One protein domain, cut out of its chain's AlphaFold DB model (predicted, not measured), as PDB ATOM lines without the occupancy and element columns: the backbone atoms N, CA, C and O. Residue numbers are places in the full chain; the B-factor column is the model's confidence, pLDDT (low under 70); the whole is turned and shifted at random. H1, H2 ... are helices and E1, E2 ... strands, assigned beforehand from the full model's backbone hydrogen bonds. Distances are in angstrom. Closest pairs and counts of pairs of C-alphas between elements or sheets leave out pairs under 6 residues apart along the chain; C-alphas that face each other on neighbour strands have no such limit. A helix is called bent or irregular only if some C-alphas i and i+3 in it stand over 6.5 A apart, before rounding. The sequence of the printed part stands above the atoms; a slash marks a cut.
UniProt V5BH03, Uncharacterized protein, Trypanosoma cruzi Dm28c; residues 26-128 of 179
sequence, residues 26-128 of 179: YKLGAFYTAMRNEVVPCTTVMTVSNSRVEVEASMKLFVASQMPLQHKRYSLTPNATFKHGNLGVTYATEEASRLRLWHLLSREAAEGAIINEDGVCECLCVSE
ATOM      1  N   TYR A  26     113.402  61.801  90.485       67.56
ATOM      2  CA  TYR A  26     113.521  62.804  91.557       67.56
ATOM      3  C   TYR A  26     112.177  63.111  92.228       67.56
ATOM      4  O   TYR A  26     112.138  63.279  93.437       67.56
ATOM      5  N   LYS A  27     111.061  63.107  91.482       68.12
ATOM      6  CA  LYS A  27     109.722  63.326  92.058       68.12
ATOM      7  C   LYS A  27     109.310  62.179  92.971       68.12
ATOM      8  O   LYS A  27     108.719  62.415  94.014       68.12
ATOM      9  N   LEU A  28     109.645  60.945  92.588       70.56
ATOM     10  CA  LEU A  28     109.411  59.767  93.423       70.56
ATOM     11  C   LEU A  28     110.278  59.802  94.684       70.56
ATOM     12  O   LEU A  28     109.768  59.529  95.764       70.56
ATOM     13  N   GLY A  29     111.549  60.198  94.560       74.06
ATOM     14  CA  GLY A  29     112.437  60.408  95.706       74.06
ATOM     15  C   GLY A  29     111.925  61.505  96.641       74.06
ATOM     16  O   GLY A  29     111.773  61.267  97.830       74.06
ATOM     17  N   ALA A  30     111.562  62.667  96.096       73.00
ATOM     18  CA  ALA A  30     110.967  63.775  96.840       73.00
ATOM     19  C   ALA A  30     109.697  63.349  97.589       73.00
ATOM     20  O   ALA A  30     109.523  63.677  98.760       73.00
ATOM     21  N   PHE A  31     108.829  62.581  96.926       73.00
ATOM     22  CA  PHE A  31     107.588  62.085  97.512       73.00
ATOM     23  C   PHE A  31     107.877  61.095  98.638       73.00
ATOM     24  O   PHE A  31     107.324  61.218  99.727       73.00
ATOM     25  N   TYR A  32     108.780  60.145  98.392       76.25
ATOM     26  CA  TYR A  32     109.203  59.169  99.387       76.25
ATOM     27  C   TYR A  32     109.780  59.850 100.632       76.25
ATOM     28  O   TYR A  32     109.336  59.562 101.741       76.25
ATOM     29  N   THR A  33     110.700  60.801 100.454       75.44
ATOM     30  CA  THR A  33     111.306  61.565 101.552       75.44
ATOM     31  C   THR A  33     110.254  62.349 102.337       75.44
ATOM     32  O   THR A  33     110.219  62.271 103.566       75.44
ATOM     33  N   ALA A  34     109.343  63.040 101.643       75.69
ATOM     34  CA  ALA A  34     108.263  63.794 102.279       75.69
ATOM     35  C   ALA A  34     107.298  62.901 103.079       75.69
ATOM     36  O   ALA A  34     106.839  63.286 104.154       75.69
ATOM     37  N   MET A  35     107.005  61.697 102.581       74.62
ATOM     38  CA  MET A  35     106.123  60.746 103.261       74.62
ATOM     39  C   MET A  35     106.796  60.085 104.464       74.62
ATOM     40  O   MET A  35     106.164  59.972 105.519       74.62
ATOM     41  N   ARG A  36     108.069  59.686 104.324       77.75
ATOM     42  CA  ARG A  36     108.851  59.053 105.392       77.75
ATOM     43  C   ARG A  36     108.990  59.991 106.589       77.75
ATOM     44  O   ARG A  36     108.745  59.559 107.709       77.75
ATOM     45  N   ASN A  37     109.263  61.281 106.336       76.44
ATOM     46  CA  ASN A  37     109.306  62.336 107.360       76.44
ATOM     47  C   ASN A  37     110.147  61.926 108.581       76.44
ATOM     48  O   ASN A  37     109.770  62.173 109.727       76.44
ATOM     49  N   GLU A  38     111.254  61.238 108.311       81.50
ATOM     50  CA  GLU A  38     112.222  60.864 109.326       81.50
ATOM     51  C   GLU A  38     112.955  62.095 109.825       81.50
ATOM     52  O   GLU A  38     113.141  63.075 109.103       81.50
ATOM     53  N   VAL A  39     113.343  62.026 111.088       84.81
ATOM     54  CA  VAL A  39     114.001  63.110 111.792       84.81
ATOM     55  C   VAL A  39     115.299  62.558 112.354       84.81
ATOM     56  O   VAL A  39     115.311  61.505 112.992       84.81
ATOM     57  N   VAL A  40     116.384  63.278 112.112       84.69
ATOM     58  CA  VAL A  40     117.691  63.010 112.697       84.69
ATOM     59  C   VAL A  40     117.872  63.976 113.866       84.69
ATOM     60  O   VAL A  40     117.885  65.191 113.649       84.69
ATOM     61  N   PRO A  41     117.990  63.484 115.110       87.31
ATOM     62  CA  PRO A  41     118.235  64.349 116.249       87.31
ATOM     63  C   PRO A  41     119.685  64.838 116.179       87.31
ATOM     64  O   PRO A  41     120.642  64.080 116.332       87.31
ATOM     65  N   CYS A  42     119.855  66.127 115.916       88.19
ATOM     66  CA  CYS A  42     121.161  66.761 115.842       88.19
ATOM     67  C   CYS A  42     121.104  68.199 116.367       88.19
ATOM     68  O   CYS A  42     120.030  68.740 116.639       88.19
ATOM     69  N   THR A  43     122.279  68.783 116.570       91.62
ATOM     70  CA  THR A  43     122.468  70.230 116.708       91.62
ATOM     71  C   THR A  43     123.407  70.664 115.598       91.62
ATOM     72  O   THR A  43     124.431  70.016 115.369       91.62
ATOM     73  N   THR A  44     123.079  71.757 114.919       92.69
ATOM     74  CA  THR A  44     123.969  72.356 113.922       92.69
ATOM     75  C   THR A  44     124.421  73.725 114.383       92.69
ATOM     76  O   THR A  44     123.590  74.578 114.695       92.69
ATOM     77  N   VAL A  45     125.729  73.950 114.370       95.50
ATOM     78  CA  VAL A  45     126.337  75.256 114.614       95.50
ATOM     79  C   VAL A  45     126.994  75.720 113.327       95.50
ATOM     80  O   VAL A  45     127.765  74.996 112.702       95.50
ATOM     81  N   MET A  46     126.661  76.932 112.911       95.19
ATOM     82  CA  MET A  46     127.078  77.501 111.640       95.19
ATOM     83  C   MET A  46     127.666  78.884 111.873       95.19
ATOM     84  O   MET A  46     127.102  79.688 112.613       95.19
ATOM     85  N   THR A  47     128.767  79.192 111.199       94.38
ATOM     86  CA  THR A  47     129.302  80.556 111.157       94.38
ATOM     87  C   THR A  47     128.877  81.198 109.844       94.38
ATOM     88  O   THR A  47     129.354  80.816 108.775       94.38
ATOM     89  N   VAL A  48     127.957  82.158 109.923       91.94
ATOM     90  CA  VAL A  48     127.334  82.846 108.790       91.94
ATOM     91  C   VAL A  48     127.805  84.291 108.785       91.94
ATOM     92  O   VAL A  48     127.456  85.052 109.677       91.94
ATOM     93  N   SER A  49     128.597  84.718 107.800       86.00
ATOM     94  CA  SER A  49     129.073  86.118 107.733       86.00
ATOM     95  C   SER A  49     129.680  86.640 109.057       86.00
ATOM     96  O   SER A  49     129.457  87.786 109.443       86.00
ATOM     97  N   ASN A  50     130.443  85.789 109.754       82.06
ATOM     98  CA  ASN A  50     131.049  86.030 111.077       82.06
ATOM     99  C   ASN A  50     130.082  86.097 112.274       82.06
ATOM    100  O   ASN A  50     130.531  86.376 113.387       82.06
ATOM    101  N   SER A  51     128.789  85.820 112.096       89.25
ATOM    102  CA  SER A  51     127.871  85.560 113.206       89.25
ATOM    103  C   SER A  51     127.709  84.057 113.421       89.25
ATOM    104  O   SER A  51     127.714  83.265 112.478       89.25
ATOM    105  N   ARG A  52     127.598  83.645 114.684       91.56
ATOM    106  CA  ARG A  52     127.339  82.250 115.039       91.56
ATOM    107  C   ARG A  52     125.832  82.027 115.085       91.56
ATOM    108  O   ARG A  52     125.137  82.696 115.846       91.56
ATOM    109  N   VAL A  53     125.353  81.091 114.278       92.12
ATOM    110  CA  VAL A  53     123.963  80.640 114.229       92.12
ATOM    111  C   VAL A  53     123.927  79.212 114.748       92.12
ATOM    112  O   VAL A  53     124.600  78.332 114.218       92.12
ATOM    113  N   GLU A  54     123.161  78.990 115.805       92.50
ATOM    114  CA  GLU A  54     122.981  77.680 116.414       92.50
ATOM    115  C   GLU A  54     121.531  77.251 116.238       92.50
ATOM    116  O   GLU A  54     120.606  77.995 116.565       92.50
ATOM    117  N   VAL A  55     121.341  76.064 115.668       90.50
ATOM    118  CA  VAL A  55     120.026  75.463 115.468       90.50
ATOM    119  C   VAL A  55     119.978  74.194 116.303       90.50
ATOM    120  O   VAL A  55     120.555  73.165 115.946       90.50
ATOM    121  N   GLU A  56     119.293  74.284 117.439       86.75
ATOM    122  CA  GLU A  56     119.129  73.183 118.397       86.75
ATOM    123  C   GLU A  56     117.937  72.264 118.071       86.75
ATOM    124  O   GLU A  56     117.513  71.472 118.912       86.75
ATOM    125  N   ALA A  57     117.402  72.334 116.852       87.31
ATOM    126  CA  ALA A  57     116.277  71.522 116.410       87.31
ATOM    127  C   ALA A  57     116.740  70.267 115.664       87.31
ATOM    128  O   ALA A  57     117.711  70.294 114.905       87.31
ATOM    129  N   SER A  58     115.996  69.175 115.833       88.62
ATOM    130  CA  SER A  58     116.184  67.973 115.025       88.62
ATOM    131  C   SER A  58     115.908  68.272 113.546       88.62
ATOM    132  O   SER A  58     115.036  69.081 113.216       88.62
ATOM    133  N   MET A  59     116.627  67.604 112.644       89.12
ATOM    134  CA  MET A  59     116.603  67.917 111.212       89.12
ATOM    135  C   MET A  59     115.937  66.807 110.403       89.12
ATOM    136  O   MET A  59     116.206  65.625 110.603       89.12
ATOM    137  N   LYS A  60     115.099  67.187 109.440       88.69
ATOM    138  CA  LYS A  60     114.533  66.286 108.417       88.69
ATOM    139  C   LYS A  60     115.380  66.247 107.155       88.69
ATOM    140  O   LYS A  60     115.441  65.236 106.461       88.69
ATOM    141  N   LEU A  61     116.007  67.373 106.837       89.38
ATOM    142  CA  LEU A  61     116.874  67.537 105.684       89.38
ATOM    143  C   LEU A  61     117.960  68.535 106.054       89.38
ATOM    144  O   LEU A  61     117.666  69.591 106.607       89.38
ATOM    145  N   PHE A  62     119.199  68.219 105.713       91.19
ATOM    146  CA  PHE A  62     120.307  69.148 105.838       91.19
ATOM    147  C   PHE A  62     121.229  68.951 104.641       91.19
ATOM    148  O   PHE A  62     121.757  67.858 104.433       91.19
ATOM    149  N   VAL A  63     121.396  69.992 103.832       91.62
ATOM    150  CA  VAL A  63     122.270  69.980 102.659       91.62
ATOM    151  C   VAL A  63     123.190  71.178 102.744       91.62
ATOM    152  O   VAL A  63     122.728  72.314 102.753       91.62
ATOM    153  N   ALA A  64     124.492  70.920 102.764       91.50
ATOM    154  CA  ALA A  64     125.524  71.935 102.642       91.50
ATOM    155  C   ALA A  64     126.316  71.672 101.365       91.50
ATOM    156  O   ALA A  64     126.742  70.545 101.124       91.50
ATOM    157  N   SER A  65     126.502  72.700 100.542       88.31
ATOM    158  CA  SER A  65     127.217  72.565  99.276       88.31
ATOM    159  C   SER A  65     127.985  73.830  98.926       88.31
ATOM    160  O   SER A  65     127.539  74.947  99.186       88.31
ATOM    161  N   GLN A  66     129.137  73.659  98.280       85.69
ATOM    162  CA  GLN A  66     129.877  74.761  97.661       85.69
ATOM    163  C   GLN A  66     129.326  75.111  96.276       85.69
ATOM    164  O   GLN A  66     129.610  76.185  95.752       85.69
ATOM    165  N   MET A  67     128.544  74.227  95.656       81.81
ATOM    166  CA  MET A  67     128.018  74.421  94.307       81.81
ATOM    167  C   MET A  67     126.508  74.202  94.255       81.81
ATOM    168  O   MET A  67     125.988  73.320  94.935       81.81
ATOM    169  N   PRO A  68     125.799  74.913  93.369       74.56
ATOM    170  CA  PRO A  68     124.356  74.777  93.248       74.56
ATOM    171  C   PRO A  68     123.953  73.494  92.507       74.56
ATOM    172  O   PRO A  68     122.784  73.301  92.189       74.56
ATOM    173  N   LEU A  69     124.899  72.621  92.155       64.69
ATOM    174  CA  LEU A  69     124.662  71.557  91.194       64.69
ATOM    175  C   LEU A  69     124.112  70.294  91.870       64.69
ATOM    176  O   LEU A  69     124.862  69.466  92.369       64.69
ATOM    177  N   GLN A  70     122.794  70.111  91.796       61.66
ATOM    178  CA  GLN A  70     122.141  68.814  91.994       61.66
ATOM    179  C   GLN A  70     121.278  68.469  90.769       61.66
ATOM    180  O   GLN A  70     120.096  68.189  90.877       61.66
ATOM    181  N   HIS A  71     121.905  68.435  89.587       59.72
ATOM    182  CA  HIS A  71     121.337  67.960  88.311       59.72
ATOM    183  C   HIS A  71     120.250  68.841  87.655       59.72
ATOM    184  O   HIS A  71     119.221  69.147  88.230       59.72
ATOM    185  N   LYS A  72     120.444  69.185  86.369       58.59
ATOM    186  CA  LYS A  72     119.453  69.745  85.413       58.59
ATOM    187  C   LYS A  72     118.286  70.545  86.042       58.59
ATOM    188  O   LYS A  72     117.135  70.121  85.965       58.59
ATOM    189  N   ARG A  73     118.599  71.743  86.560       67.31
ATOM    190  CA  ARG A  73     117.679  72.728  87.186       67.31
ATOM    191  C   ARG A  73     117.111  72.344  88.554       67.31
ATOM    192  O   ARG A  73     116.365  73.129  89.112       67.31
ATOM    193  N   TYR A  74     117.477  71.190  89.095       80.44
ATOM    194  CA  TYR A  74     117.194  70.832  90.470       80.44
ATOM    195  C   TYR A  74     118.365  71.259  91.364       80.44
ATOM    196  O   TYR A  74     119.526  70.960  91.078       80.44
ATOM    197  N   SER A  75     118.083  72.000  92.427       86.00
ATOM    198  CA  SER A  75     119.079  72.410  93.404       86.00
ATOM    199  C   SER A  75     118.443  72.699  94.746       86.00
ATOM    200  O   SER A  75     117.545  73.527  94.847       86.00
ATOM    201  N   LEU A  76     118.964  72.061  95.790       88.19
ATOM    202  CA  LEU A  76     118.651  72.439  97.164       88.19
ATOM    203  C   LEU A  76     119.531  73.581  97.669       88.19
ATOM    204  O   LEU A  76     119.277  74.077  98.750       88.19
ATOM    205  N   THR A  77     120.546  74.011  96.921       89.62
ATOM    206  CA  THR A  77     121.445  75.115  97.304       89.62
ATOM    207  C   THR A  77     121.662  76.053  96.110       89.62
ATOM    208  O   THR A  77     122.795  76.260  95.673       89.62
ATOM    209  N   PRO A  78     120.586  76.607  95.520       85.62
ATOM    210  CA  PRO A  78     120.645  77.295  94.227       85.62
ATOM    211  C   PRO A  78     121.577  78.510  94.216       85.62
ATOM    212  O   PRO A  78     122.153  78.835  93.177       85.62
ATOM    213  N   ASN A  79     121.764  79.145  95.373       85.19
ATOM    214  CA  ASN A  79     122.604  80.324  95.548       85.19
ATOM    215  C   ASN A  79     124.043  79.998  96.003       85.19
ATOM    216  O   ASN A  79     124.844  80.912  96.219       85.19
ATOM    217  N   ALA A  80     124.405  78.717  96.152       84.31
ATOM    218  CA  ALA A  80     125.769  78.324  96.502       84.31
ATOM    219  C   ALA A  80     126.761  78.671  95.382       84.31
ATOM    220  O   ALA A  80     126.460  78.563  94.192       84.31
ATOM    221  N   THR A  81     127.979  79.070  95.752       80.94
ATOM    222  CA  THR A  81     129.046  79.333  94.783       80.94
ATOM    223  C   THR A  81     130.426  79.005  95.337       80.94
ATOM    224  O   THR A  81     130.845  79.510  96.377       80.94
ATOM    225  N   PHE A  82     131.180  78.208  94.577       76.94
ATOM    226  CA  PHE A  82     132.517  77.763  94.966       76.94
ATOM    227  C   PHE A  82     133.521  78.922  94.995       76.94
ATOM    228  O   PHE A  82     134.544  78.856  95.672       76.94
ATOM    229  N   LYS A  83     133.216  80.023  94.294       76.12
ATOM    230  CA  LYS A  83     134.110  81.176  94.128       76.12
ATOM    231  C   LYS A  83     134.453  81.875  95.439       76.12
ATOM    232  O   LYS A  83     135.531  82.445  95.554       76.12
ATOM    233  N   HIS A  84     133.544  81.855  96.410       73.88
ATOM    234  CA  HIS A  84     133.721  82.583  97.667       73.88
ATOM    235  C   HIS A  84     134.287  81.712  98.794       73.88
ATOM    236  O   HIS A  84     134.483  82.212  99.897       73.88
ATOM    237  N   GLY A  85     134.565  80.427  98.534       78.06
ATOM    238  CA  GLY A  85     135.072  79.502  99.554       78.06
ATOM    239  C   GLY A  85     134.115  79.294 100.733       78.06
ATOM    240  O   GLY A  85     134.563  78.901 101.804       78.06
ATOM    241  N   ASN A  86     132.826  79.572 100.525       88.12
ATOM    242  CA  ASN A  86     131.755  79.433 101.503       88.12
ATOM    243  C   ASN A  86     130.758  78.371 101.030       88.12
ATOM    244  O   ASN A  86     130.649  78.089  99.835       88.12
ATOM    245  N   LEU A  87     129.997  77.826 101.970       91.12
ATOM    246  CA  LEU A  87     128.895  76.914 101.703       91.12
ATOM    247  C   LEU A  87     127.584  77.698 101.569       91.12
ATOM    248  O   LEU A  87     127.350  78.687 102.275       91.12
ATOM    249  N   GLY A  88     126.729  77.238 100.662       91.56
ATOM    250  CA  GLY A  88     125.290  77.443 100.754       91.56
ATOM    251  C   GLY A  88     124.688  76.255 101.491       91.56
ATOM    252  O   GLY A  88     125.049  75.105 101.221       91.56
ATOM    253  N   VAL A  89     123.809  76.530 102.442       93.19
ATOM    254  CA  VAL A  89     123.171  75.511 103.268       93.19
ATOM    255  C   VAL A  89     121.670  75.671 103.175       93.19
ATOM    256  O   VAL A  89     121.160  76.770 103.355       93.19
ATOM    257  N   THR A  90     120.978  74.563 102.961       94.06
ATOM    258  CA  THR A  90     119.527  74.487 103.084       94.06
ATOM    259  C   THR A  90     119.189  73.394 104.069       94.06
ATOM    260  O   THR A  90     119.632  72.250 103.920       94.06
ATOM    261  N   TYR A  91     118.400  73.743 105.074       93.50
ATOM    262  CA  TYR A  91     117.951  72.801 106.086       93.50
ATOM    263  C   TYR A  91     116.444  72.891 106.299       93.50
ATOM    264  O   TYR A  91     115.820  73.928 106.076       93.50
ATOM    265  N   ALA A  92     115.866  71.769 106.721       93.81
ATOM    266  CA  ALA A  92     114.486  71.659 107.158       93.81
ATOM    267  C   ALA A  92     114.469  71.014 108.548       93.81
ATOM    268  O   ALA A  92     114.944  69.886 108.712       93.81
ATOM    269  N   THR A  93     113.934  71.730 109.533       94.06
ATOM    270  CA  THR A  93     113.813  71.272 110.921       94.06
ATOM    271  C   THR A  93     112.603  70.352 111.099       94.06
ATOM    272  O   THR A  93     111.824  70.096 110.172       94.06
ATOM    273  N   GLU A  94     112.415  69.841 112.312       91.88
ATOM    274  CA  GLU A  94     111.248  69.041 112.677       91.88
ATOM    275  C   GLU A  94     109.903  69.771 112.506       91.88
ATOM    276  O   GLU A  94     108.890  69.113 112.238       91.88
ATOM    277  N   GLU A  95     109.908  71.108 112.559       92.62
ATOM    278  CA  GLU A  95     108.733  71.968 112.361       92.62
ATOM    279  C   GLU A  95     108.183  71.885 110.930       92.62
ATOM    280  O   GLU A  95     106.978  72.028 110.712       92.62
ATOM    281  N   ALA A  96     109.038  71.585 109.946       92.75
ATOM    282  CA  ALA A  96     108.634  71.521 108.549       92.75
ATOM    283  C   ALA A  96     107.654  70.373 108.306       92.75
ATOM    284  O   ALA A  96     108.016  69.197 108.368       92.75
ATOM    285  N   SER A  97     106.393  70.687 108.011       92.44
ATOM    286  CA  SER A  97     105.375  69.667 107.732       92.44
ATOM    287  C   SER A  97     105.733  68.806 106.508       92.44
ATOM    288  O   SER A  97     106.516  69.200 105.644       92.44
ATOM    289  N   ARG A  98     105.099  67.632 106.371       90.19
ATOM    290  CA  ARG A  98     105.276  66.772 105.182       90.19
ATOM    291  C   ARG A  98     104.970  67.506 103.875       90.19
ATOM    292  O   ARG A  98     105.684  67.342 102.891       90.19
ATOM    293  N   LEU A  99     103.913  68.323 103.874       90.50
ATOM    294  CA  LEU A  99     103.526  69.129 102.716       90.50
ATOM    295  C   LEU A  99     104.559  70.217 102.421       90.50
ATOM    296  O   LEU A  99     104.887  70.434 101.256       90.50
ATOM    297  N   ARG A 100     105.118  70.848 103.460       92.75
ATOM    298  CA  ARG A 100     106.190  71.836 103.309       92.75
ATOM    299  C   ARG A 100     107.445  71.204 102.711       92.75
ATOM    300  O   ARG A 100     107.997  71.753 101.759       92.75
ATOM    301  N   LEU A 101     107.841  70.029 103.205       89.12
ATOM    302  CA  LEU A 101     108.974  69.266 102.677       89.12
ATOM    303  C   LEU A 101     108.727  68.815 101.228       89.12
ATOM    304  O   LEU A 101     109.623  68.895 100.390       89.12
ATOM    305  N   TRP A 102     107.500  68.409 100.889       88.81
ATOM    306  CA  TRP A 102     107.118  68.138  99.503       88.81
ATOM    307  C   TRP A 102     107.220  69.384  98.619       88.81
ATOM    308  O   TRP A 102     107.741  69.288  97.511       88.81
ATOM    309  N   HIS A 103     106.761  70.551  99.078       89.75
ATOM    310  CA  HIS A 103     106.863  71.801  98.316       89.75
ATOM    311  C   HIS A 103     108.329  72.176  98.045       89.75
ATOM    312  O   HIS A 103     108.688  72.437  96.893       89.75
ATOM    313  N   LEU A 104     109.183  72.065  99.072       90.50
ATOM    314  CA  LEU A 104     110.629  72.258  98.963       90.50
ATOM    315  C   LEU A 104     111.234  71.352  97.879       90.50
ATOM    316  O   LEU A 104     111.884  71.819  96.947       90.50
ATOM    317  N   LEU A 105     110.989  70.042  97.975       88.38
ATOM    318  CA  LEU A 105     111.628  69.042  97.115       88.38
ATOM    319  C   LEU A 105     110.989  68.920  95.721       88.38
ATOM    320  O   LEU A 105     111.632  68.442  94.797       88.38
ATOM    321  N   SER A 106     109.720  69.280  95.531       83.50
ATOM    322  CA  SER A 106     109.028  69.091  94.242       83.50
ATOM    323  C   SER A 106     109.000  70.343  93.375       83.50
ATOM    324  O   SER A 106     108.929  70.220  92.146       83.50
ATOM    325  N   ARG A 107     109.050  71.526  94.001       85.06
ATOM    326  CA  ARG A 107     108.883  72.814  93.331       85.06
ATOM    327  C   ARG A 107     110.071  73.736  93.547       85.06
ATOM    328  O   ARG A 107     110.745  74.036  92.572       85.06
ATOM    329  N   GLU A 108     110.359  74.136  94.783       87.25
ATOM    330  CA  GLU A 108     111.428  75.108  95.079       87.25
ATOM    331  C   GLU A 108     112.787  74.631  94.574       87.25
ATOM    332  O   GLU A 108     113.481  75.362  93.869       87.25
ATOM    333  N   ALA A 109     113.119  73.363  94.829       85.75
ATOM    334  CA  ALA A 109     114.349  72.772  94.329       85.75
ATOM    335  C   ALA A 109     114.409  72.754  92.793       85.75
ATOM    336  O   ALA A 109     115.477  72.933  92.226       85.75
ATOM    337  N   ALA A 110     113.278  72.569  92.103       83.62
ATOM    338  CA  ALA A 110     113.209  72.550  90.638       83.62
ATOM    339  C   ALA A 110     113.179  73.954  90.001       83.62
ATOM    340  O   ALA A 110     113.562  74.118  88.840       83.62
ATOM    341  N   GLU A 111     112.683  74.949  90.735       83.81
ATOM    342  CA  GLU A 111     112.685  76.362  90.349       83.81
ATOM    343  C   GLU A 111     114.020  77.037  90.704       83.81
ATOM    344  O   GLU A 111     114.374  78.046  90.093       83.81
ATOM    345  N   GLY A 112     114.787  76.454  91.631       81.50
ATOM    346  CA  GLY A 112     116.036  77.013  92.137       81.50
ATOM    347  C   GLY A 112     115.807  78.216  93.052       81.50
ATOM    348  O   GLY A 112     116.589  79.163  93.015       81.50
ATOM    349  N   ALA A 113     114.732  78.201  93.841       86.50
ATOM    350  CA  ALA A 113     114.376  79.281  94.756       86.50
ATOM    351  C   ALA A 113     113.844  78.696  96.066       86.50
ATOM    352  O   ALA A 113     112.741  78.159  96.087       86.50
ATOM    353  N   ILE A 114     114.636  78.781  97.137       89.00
ATOM    354  CA  ILE A 114     114.270  78.276  98.465       89.00
ATOM    355  C   ILE A 114     113.549  79.376  99.245       89.00
ATOM    356  O   ILE A 114     114.008  80.519  99.278       89.00
ATOM    357  N   ILE A 115     112.417  79.040  99.860       90.88
ATOM    358  CA  ILE A 115     111.605  79.973 100.647       90.88
ATOM    359  C   ILE A 115     111.825  79.697 102.139       90.88
ATOM    360  O   ILE A 115     111.565  78.595 102.626       90.88
ATOM    361  N   ASN A 116     112.292  80.711 102.868       93.94
ATOM    362  CA  ASN A 116     112.592  80.624 104.299       93.94
ATOM    363  C   ASN A 116     111.313  80.728 105.138       93.94
ATOM    364  O   ASN A 116     110.974  81.801 105.636       93.94
ATOM    365  N   GLU A 117     110.591  79.620 105.265       92.44
ATOM    366  CA  GLU A 117     109.319  79.545 105.983       92.44
ATOM    367  C   GLU A 117     109.045  78.132 106.511       92.44
ATOM    368  O   GLU A 117     109.550  77.143 105.968       92.44
ATOM    369  N   ASP A 118     108.204  78.047 107.545       92.44
ATOM    370  CA  ASP A 118     107.680  76.798 108.107       92.44
ATOM    371  C   ASP A 118     108.774  75.753 108.395       92.44
ATOM    372  O   ASP A 118     108.709  74.614 107.934       92.44
ATOM    373  N   GLY A 119     109.824  76.154 109.113       91.69
ATOM    374  CA  GLY A 119     110.935  75.272 109.483       91.69
ATOM    375  C   GLY A 119     111.939  74.977 108.360       91.69
ATOM    376  O   GLY A 119     112.876  74.213 108.587       91.69
ATOM    377  N   VAL A 120     111.784  75.562 107.166       95.00
ATOM    378  CA  VAL A 120     112.781  75.523 106.080       95.00
ATOM    379  C   VAL A 120     113.580  76.822 106.059       95.00
ATOM    380  O   VAL A 120     113.014  77.905 106.193       95.00
ATOM    381  N   CYS A 121     114.894  76.724 105.871       94.50
ATOM    382  CA  CYS A 121     115.771  77.886 105.793       94.50
ATOM    383  C   CYS A 121     116.945  77.646 104.836       94.50
ATOM    384  O   CYS A 121     117.571  76.584 104.852       94.50
ATOM    385  N   GLU A 122     117.260  78.663 104.040       93.19
ATOM    386  CA  GLU A 122     118.488  78.821 103.273       93.19
ATOM    387  C   GLU A 122     119.423  79.797 104.005       93.19
ATOM    388  O   GLU A 122     119.070  80.942 104.300       93.19
ATOM    389  N   CYS A 123     120.644  79.339 104.267       93.00
ATOM    390  CA  CYS A 123     121.744  80.108 104.834       93.00
ATOM    391  C   CYS A 123     122.883  80.198 103.817       93.00
ATOM    392  O   CYS A 123     123.434  79.188 103.376       93.00
ATOM    393  N   LEU A 124     123.272  81.422 103.471       89.69
ATOM    394  CA  LEU A 124     124.362  81.701 102.536       89.69
ATOM    395  C   LEU A 124     125.606  82.180 103.278       89.69
ATOM    396  O   LEU A 124     125.519  82.658 104.403       89.69
ATOM    397  N   CYS A 125     126.766  82.104 102.625       89.94
ATOM    398  CA  CYS A 125     128.035  82.573 103.193       89.94
ATOM    399  C   CYS A 125     128.419  81.855 104.500       89.94
ATOM    400  O   CYS A 125     128.928  82.479 105.433       89.94
ATOM    401  N   VAL A 126     128.176  80.542 104.558       93.06
ATOM    402  CA  VAL A 126     128.551  79.701 105.699       93.06
ATOM    403  C   VAL A 126     130.029  79.333 105.574       93.06
ATOM    404  O   VAL A 126     130.416  78.638 104.632       93.06
ATOM    405  N   SER A 127     130.866  79.810 106.493       92.06
ATOM    406  CA  SER A 127     132.318  79.571 106.468       92.06
ATOM    407  C   SER A 127     132.728  78.325 107.251       92.06
ATOM    408  O   SER A 127     133.709  77.663 106.915       92.06
ATOM    409  N   GLU A 128     131.970  78.011 108.299       93.75
ATOM    410  CA  GLU A 128     132.195  76.873 109.182       93.75
ATOM    411  C   GLU A 128     130.865  76.218 109.531       93.75
ATOM    412  O   GLU A 128     129.857  76.904 109.717       93.75
TER     413      GLU A 128
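This is residues 26 to 128 of the 179 residues of an uncharacterized protein of Trypanosoma cruzi Dm28c (UniProt V5BH03). A twisted sheet of five strands folds into two arms that come together at both ends: E3, E4 and E5 make one arm and the hairpin E1 and E2 the other, joined at one end by the bent end of E5, whose residues 126 to 128 pair with E1, and near each other at the opposite end, where the C-alphas of Cys 42 in E1 and Met 59 in E3 are 6.6 A apart. H1 and H2, side by side, sit at the far end of the first arm, and a long loop, residues 66 to 86, lies on its side away from E1 and E2. The printed part has 103 residues, in the order H1 E1 E2 E3 E4 H2 E5; the antiparallel sheet runs E2 E1 E5 E4 E3, and the class is mixed. It is compact, with a radius of gyration of the C-alphas of 13.1 A and spans of 36 by 32 by 18 A.

E5, residues 120 to 128, bends by 84 degrees at residue 125. It pairs with E4, residues 87 to 93, over 120 to 126, with N 123 and O 89 at 2.8 A, and with E1, residues 42 to 48, over 126 to 128, with N 47 and O 128 at 2.9 A. E3, residues 59 to 65, forms a hairpin with E4, N 63 and O 90 at 2.9 A. E2, residues 51 to 55, forms one with E1, N 46 and O 53 at 2.8 A. H2, residues 98 to 111, only grazes the sheet with residues 98 to 104; H1, residues 26 to 36, only grazes it with 33 to 36. H1 and H2 touch, closest at the C-alphas of Ala 34 and Arg 98, 5.1 A, at a shallow tilt of 20 degrees, opposite ways. Every O i to N i+4 pair is within hydrogen-bond range in H1, and 7 of 10 in H2.

E5 spans 19.7 A, H2 19.2 A, E1 and E4 18.6 A each, E3 16.6 A, H1 15.1 A and E2 13.0 A. C-alpha 26 of H1 is at (113.521, 62.804, 91.557) and C-alpha 128 of E5 at (132.195, 76.873, 109.182).

The C-alphas farthest apart are those of Leu 28 and Asn 50, 38.3 A. The printed part has no cut, and the link E3 to E4 is long. Residues 26 to 27 and 69 to 73 have pLDDT under 70.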